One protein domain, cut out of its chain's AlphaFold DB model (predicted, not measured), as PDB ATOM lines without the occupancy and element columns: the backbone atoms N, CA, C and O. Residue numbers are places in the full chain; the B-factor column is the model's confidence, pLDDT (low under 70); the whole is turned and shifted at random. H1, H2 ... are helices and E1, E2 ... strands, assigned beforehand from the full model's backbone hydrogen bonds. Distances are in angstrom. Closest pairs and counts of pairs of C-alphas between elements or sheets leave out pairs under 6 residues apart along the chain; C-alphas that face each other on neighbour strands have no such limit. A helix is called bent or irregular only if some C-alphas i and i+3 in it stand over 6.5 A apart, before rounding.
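AT A GLANCE: This is residues 15 to 64 of the 97 residues of the protein "Unannotated protein" of freshwater metagenome (UniProt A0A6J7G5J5). A small three-stranded sheet has H1 along one face, making two layers, and residues 53 to 64 run past one end as a tail without a named element. Fifty residues are printed, with one named helix and three named strands, in the order E1, H1, E2, E3. The mixed sheet runs E2, E1, E3; the class is mixed, and the whole is compact, radius of gyration of the C-alphas 10.9 A, and flat, spanning 30 by 25 by 12 A.

HOW THE PARTS SIT: E1, residues 15 to 18, is antiparallel to E3, residues 48 to 52, with N 17 and O 49 within hydrogen-bond range at 2.9 A. E2, residues 37 to 40, is parallel to E1, with N 16 and O 37 at 2.8 A. E1, H1, residues 20 to 32, and E2 form a strand-helix-strand unit, parallel strands joined through a helix, with a right-handed crossover. H1 is over E1 at a height over the sheet of 7.8 A; their closest C-alphas, Leu 16 and Ala 26, are 6.3 A apart. In H1, 5 of 9 O i to N i+4 pairs are within range.

IN THESE COORDINATES: E1 begins at C-alpha 15 (85.830, 79.495, 117.399). H1, 19.9 A long, is irregular: C-alphas 21 and 24 are 7.6 A apart. E3, 12.7 A long, ends at C-alpha 52 (82.811, 75.190, 113.096).

THE WHOLE: The farthest C-alphas, Asp 42 and Ala 63, are 32.3 A apart. The printed part has no cut, no link is long, and no printed residue is under 70 in pLDDT.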
ATOM      1  N   GLU A  15      84.653  78.974 116.694       92.81
ATOM      2  CA  GLU A  15      85.830  79.495 117.399       92.81
ATOM      3  C   GLU A  15      87.043  79.557 116.464       92.81
ATOM      4  O   GLU A  15      87.258  78.674 115.634       92.81
ATOM      5  N   LEU A  16      87.870  80.585 116.631       92.44
ATOM      6  CA  LEU A  16      89.150  80.766 115.953       92.44
ATOM      7  C   LEU A  16      90.257  80.671 116.998       92.44
ATOM      8  O   LEU A  16      90.465  81.612 117.766       92.44
ATOM      9  N   ARG A  17      90.961  79.540 117.042       92.38
ATOM     10  CA  ARG A  17      92.019  79.279 118.026       92.38
ATOM     11  C   ARG A  17      93.381  79.587 117.431       92.38
ATOM     12  O   ARG A  17      93.693  79.102 116.344       92.38
ATOM     13  N   TYR A  18      94.185  80.408 118.102       90.88
ATOM     14  CA  TYR A  18      95.438  80.896 117.523       90.88
ATOM     15  C   TYR A  18      96.573  81.067 118.527       90.88
ATOM     16  O   TYR A  18      96.397  81.601 119.619       90.88
ATOM     17  N   GLY A  19      97.768  80.702 118.065       90.31
ATOM     18  CA  GLY A  19      99.035  81.014 118.713       90.31
ATOM     19  C   GLY A  19      99.422  82.496 118.622       90.31
ATOM     20  O   GLY A  19      98.933  83.202 117.733       90.31
ATOM     21  N   PRO A  20     100.385  82.986 119.430       88.19
ATOM     22  CA  PRO A  20     100.833  84.382 119.394       88.19
ATOM     23  C   PRO A  20     101.261  84.853 117.996       88.19
ATOM     24  O   PRO A  20     100.937  85.963 117.573       88.19
ATOM     25  N   THR A  21     101.929  83.981 117.237       89.12
ATOM     26  CA  THR A  21     102.385  84.246 115.861       89.12
ATOM     27  C   THR A  21     101.252  84.210 114.827       89.12
ATOM     28  O   THR A  21     101.396  84.766 113.736       89.12
ATOM     29  N   GLY A  22     100.116  83.585 115.155       89.50
ATOM     30  CA  GLY A  22      98.923  83.461 114.313       89.50
ATOM     31  C   GLY A  22      97.882  84.568 114.508       89.50
ATOM     32  O   GLY A  22      96.921  84.627 113.744       89.50
ATOM     33  N   LYS A  23      98.069  85.478 115.475       90.88
ATOM     34  CA  LYS A  23      97.068  86.495 115.855       90.88
ATOM     35  C   LYS A  23      96.546  87.325 114.681       90.88
ATOM     36  O   LYS A  23      95.339  87.462 114.523       90.88
ATOM     37  N   ALA A  24      97.435  87.844 113.834       91.81
ATOM     38  CA  ALA A  24      97.026  88.659 112.687       91.81
ATOM     39  C   ALA A  24      96.187  87.863 111.669       91.81
ATOM     40  O   ALA A  24      95.237  88.389 111.094       91.81
ATOM     41  N   ALA A  25      96.507  86.579 111.474       91.62
ATOM     42  CA  ALA A  25      95.729  85.700 110.606       91.62
ATOM     43  C   ALA A  25      94.348  85.395 111.211       91.62
ATOM     44  O   ALA A  25      93.351  85.436 110.496       91.62
ATOM     45  N   ALA A  26      94.268  85.173 112.526       93.00
ATOM     46  CA  ALA A  26      92.999  84.969 113.225       93.00
ATOM     47  C   ALA A  26      92.092  86.208 113.158       93.00
ATOM     48  O   ALA A  26      90.891  86.087 112.931       93.00
ATOM     49  N   GLN A  27      92.667  87.408 113.276       93.31
ATOM     50  CA  GLN A  27      91.930  88.664 113.106       93.31
ATOM     51  C   GLN A  27      91.374  88.823 111.689       93.31
ATOM     52  O   GLN A  27      90.260  89.308 111.530       93.31
ATOM     53  N   LEU A  28      92.116  88.395 110.663       93.69
ATOM     54  CA  LEU A  28      91.603  88.376 109.296       93.69
ATOM     55  C   LEU A  28      90.440  87.382 109.155       93.69
ATOM     56  O   LEU A  28      89.389  87.745 108.635       93.69
ATOM     57  N   LEU A  29      90.603  86.157 109.660       93.56
ATOM     58  CA  LEU A  29      89.568  85.116 109.640       93.56
ATOM     59  C   LEU A  29      88.275  85.548 110.348       93.56
ATOM     60  O   LEU A  29      87.194  85.165 109.917       93.56
ATOM     61  N   ALA A  30      88.348  86.408 111.361       94.00
ATOM     62  CA  ALA A  30      87.161  86.941 112.029       94.00
ATOM     63  C   ALA A  30      86.237  87.760 111.104       94.00
ATOM     64  O   ALA A  30      85.035  87.840 111.354       94.00
ATOM     65  N   TYR A  31      86.760  88.338 110.014       93.88
ATOM     66  CA  TYR A  31      85.926  88.983 108.993       93.88
ATOM     67  C   TYR A  31      85.180  87.967 108.122       93.88
ATOM     68  O   TYR A  31      84.061  88.236 107.691       93.88
ATOM     69  N   TYR A  32      85.801  86.811 107.881       94.12
ATOM     70  CA  TYR A  32      85.244  85.716 107.087       94.12
ATOM     71  C   TYR A  32      84.213  84.889 107.865       94.12
ATOM     72  O   TYR A  32      83.278  84.357 107.267       94.12
ATOM     73  N   PHE A  33      84.364  84.808 109.191       93.62
ATOM     74  CA  PHE A  33      83.483  84.085 110.110       93.62
ATOM     75  C   PHE A  33      82.819  85.059 111.097       93.62
ATOM     76  O   PHE A  33      83.207  85.118 112.269       93.62
ATOM     77  N   PRO A  34      81.824  85.852 110.657       91.12
ATOM     78  CA  PRO A  34      81.165  86.819 111.524       91.12
ATOM     79  C   PRO A  34      80.503  86.113 112.712       91.12
ATOM     80  O   PRO A  34      79.723  85.176 112.548       91.12
ATOM     81  N   GLY A  35      80.827  86.567 113.923       89.75
ATOM     82  CA  GLY A  35      80.342  85.962 115.167       89.75
ATOM     83  C   GLY A  35      81.194  84.802 115.691       89.75
ATOM     84  O   GLY A  35      80.845  84.237 116.725       89.75
ATOM     85  N   ALA A  36      82.305  84.452 115.033       91.88
ATOM     86  CA  ALA A  36      83.262  83.508 115.600       91.88
ATOM     87  C   ALA A  36      84.065  84.138 116.748       91.88
ATOM     88  O   ALA A  36      84.463  85.306 116.693       91.88
ATOM     89  N   VAL A  37      84.330  83.346 117.787       92.19
ATOM     90  CA  VAL A  37      85.055  83.796 118.982       92.19
ATOM     91  C   VAL A  37      86.553  83.562 118.810       92.19
ATOM     92  O   VAL A  37      86.982  82.459 118.487       92.19
ATOM     93  N   LEU A  38      87.363  84.591 119.055       92.25
ATOM     94  CA  LEU A  38      88.823  84.493 119.053       92.25
ATOM     95  C   LEU A  38      89.318  83.908 120.380       92.25
ATOM     96  O   LEU A  38      89.138  84.519 121.432       92.25
ATOM     97  N   ILE A  39      89.977  82.754 120.316       91.19
ATOM     98  CA  ILE A  39      90.505  82.031 121.473       91.19
ATOM     99  C   ILE A  39      92.039  81.991 121.381       91.19
ATOM    100  O   ILE A  39      92.586  81.337 120.488       91.19
ATOM    101  N   PRO A  40      92.760  82.680 122.278       89.50
ATOM    102  CA  PRO A  40      94.203  82.525 122.389       89.50
ATOM    103  C   PRO A  40      94.558  81.082 122.770       89.50
ATOM    104  O   PRO A  40      93.948  80.502 123.666       89.50
ATOM    105  N   ASP A  41      95.548  80.525 122.087       85.56
ATOM    106  CA  ASP A  41      96.147  79.217 122.345       85.56
ATOM    107  C   ASP A  41      97.659  79.433 122.545       85.56
ATOM    108  O   ASP A  41      98.271  80.268 121.878       85.56
ATOM    109  N   ASP A  42      98.285  78.691 123.456       81.25
ATOM    110  CA  ASP A  42      99.712  78.827 123.784       81.25
ATOM    111  C   ASP A  42     100.640  78.169 122.744       81.25
ATOM    112  O   ASP A  42     101.863  78.094 122.905       81.25
ATOM    113  N   ARG A  43     100.083  77.679 121.635       78.88
ATOM    114  CA  ARG A  43     100.853  77.098 120.535       78.88
ATOM    115  C   ARG A  43     101.783  78.099 119.869       78.88
ATOM    116  O   ARG A  43     101.410  79.190 119.455       78.88
ATOM    117  N   THR A  44     103.017  77.661 119.654       76.19
ATOM    118  CA  THR A  44     104.089  78.486 119.082       76.19
ATOM    119  C   THR A  44     104.100  78.520 117.552       76.19
ATOM    120  O   THR A  44     104.727  79.395 116.951       76.19
ATOM    121  N   LYS A  45     103.399  77.590 116.894       76.94
ATOM    122  CA  LYS A  45     103.311  77.539 115.429       76.94
ATOM    123  C   LYS A  45     102.363  78.617 114.899       76.94
ATOM    124  O   LYS A  45     101.333  78.902 115.502       76.94
ATOM    125  N   ARG A  46     102.673  79.150 113.713       83.31
ATOM    126  CA  ARG A  46     101.828  80.106 112.980       83.31
ATOM    127  C   ARG A  46     100.653  79.390 112.299       83.31
ATOM    128  O   ARG A  46     100.588  79.317 111.077       83.31
ATOM    129  N   VAL A  47      99.771  78.813 113.105       86.75
ATOM    130  CA  VAL A  47      98.579  78.070 112.677       86.75
ATOM    131  C   VAL A  47      97.361  78.670 113.375       86.75
ATOM    132  O   VAL A  47      97.462  79.139 114.510       86.75
ATOM    133  N   VAL A  48      96.232  78.680 112.672       89.81
ATOM    134  CA  VAL A  48      94.923  79.038 113.217       89.81
ATOM    135  C   VAL A  48      94.005  77.847 112.988       89.81
ATOM    136  O   VAL A  48      93.862  77.405 111.849       89.81
ATOM    137  N   ASP A  49      93.403  77.338 114.057       90.62
ATOM    138  CA  ASP A  49      92.394  76.287 113.976       90.62
ATOM    139  C   ASP A  49      91.007  76.942 113.927       90.62
ATOM    140  O   ASP A  49      90.659  77.752 114.791       90.62
ATOM    141  N   VAL A  50      90.214  76.589 112.915       91.44
ATOM    142  CA  VAL A  50      88.826  77.047 112.769       91.44
ATOM    143  C   VAL A  50      87.901  75.931 113.243       91.44
ATOM    144  O   VAL A  50      87.825  74.874 112.617       91.44
ATOM    145  N   VAL A  51      87.200  76.158 114.349       91.50
ATOM    146  CA  VAL A  51      86.191  75.236 114.880       91.50
ATOM    147  C   VAL A  51      84.825  75.707 114.409       91.50
ATOM    148  O   VAL A  51      84.406  76.814 114.735       91.50
ATOM    149  N   ILE A  52      84.129  74.868 113.648       91.00
ATOM    150  CA  ILE A  52      82.811  75.190 113.096       91.00
ATOM    151  C   ILE A  52      81.736  74.931 114.152       91.00
ATOM    152  O   ILE A  52      81.628  73.821 114.673       91.00
ATOM    153  N   GLY A  53      80.965  75.968 114.479       88.62
ATOM    154  CA  GLY A  53      79.837  75.873 115.399       88.62
ATOM    155  C   GLY A  53      78.532  75.497 114.697       88.62
ATOM    156  O   GLY A  53      78.425  75.535 113.471       88.62
ATOM    157  N   SER A  54      77.507  75.162 115.479       87.56
ATOM    158  CA  SER A  54      76.195  74.738 114.960       87.56
ATOM    159  C   SER A  54      75.435  75.825 114.189       87.56
ATOM    160  O   SER A  54      74.500  75.516 113.460       87.56
ATOM    161  N   GLY A  55      75.795  77.096 114.376       86.69
ATOM    162  CA  GLY A  55      75.218  78.246 113.683       86.69
ATOM    163  C   GLY A  55      76.007  78.686 112.450       86.69
ATOM    164  O   GLY A  55      75.697  79.731 111.881       86.69
ATOM    165  N   PHE A  56      77.042  77.946 112.045       90.25
ATOM    166  CA  PHE A  56      77.773  78.247 110.822       90.25
ATOM    167  C   PHE A  56      76.906  77.987 109.588       90.25
ATOM    168  O   PHE A  56      76.332  76.911 109.433       90.25
ATOM    169  N   VAL A  57      76.851  78.971 108.692       90.88
ATOM    170  CA  VAL A  57      76.083  78.880 107.444       90.88
ATOM    171  C   VAL A  57      77.017  78.884 106.242       90.88
ATOM    172  O   VAL A  57      76.971  77.981 105.412       90.88
ATOM    173  N   ALA A  58      77.870  79.901 106.147       92.06
ATOM    174  CA  ALA A  58      78.796  80.071 105.042       92.06
ATOM    175  C   ALA A  58      79.958  80.981 105.441       92.06
ATOM    176  O   ALA A  58      79.873  81.755 106.398       92.06
ATOM    177  N   VAL A  59      81.029  80.899 104.657       93.62
ATOM    178  CA  VAL A  59      82.129  81.861 104.690       93.62
ATOM    179  C   VAL A  59      81.715  83.107 103.908       93.62
ATOM    180  O   VAL A  59      81.120  82.996 102.836       93.62
ATOM    181  N   VAL A  60      82.022  84.288 104.442       94.75
ATOM    182  CA  VAL A  60      81.784  85.567 103.755       94.75
ATOM    183  C   VAL A  60      82.729  85.709 102.555       94.75
ATOM    184  O   VAL A  60      83.886  85.306 102.630       94.75
ATOM    185  N   ASP A  61      82.256  86.289 101.452       94.75
ATOM    186  CA  ASP A  61      83.066  86.490 100.250       94.75
ATOM    187  C   ASP A  61      84.136  87.588 100.415       94.75
ATOM    188  O   ASP A  61      84.026  88.501 101.244       94.75
ATOM    189  N   ASP A  62      85.166  87.529  99.571       91.25
ATOM    190  CA  ASP A  62      86.307  88.444  99.623       91.25
ATOM    191  C   ASP A  62      85.932  89.915  99.394       91.25
ATOM    192  O   ASP A  62      86.535  90.797 100.012       91.25
ATOM    193  N   ALA A  63      84.941  90.212  98.545       91.56
ATOM    194  CA  ALA A  63      84.544  91.590  98.262       91.56
ATOM    195  C   ALA A  63      83.873  92.223  99.488       91.56
ATOM    196  O   ALA A  63      84.200  93.352  99.870       91.56
ATOM    197  N   THR A  64      83.010  91.472 100.172       90.62
ATOM    198  CA  THR A  64      82.392  91.901 101.433       90.62
ATOM    199  C   THR A  64      83.432  92.081 102.540       90.62
ATOM    200  O   THR A  64      83.388  93.072 103.281       90.62
TER     201      THR A  64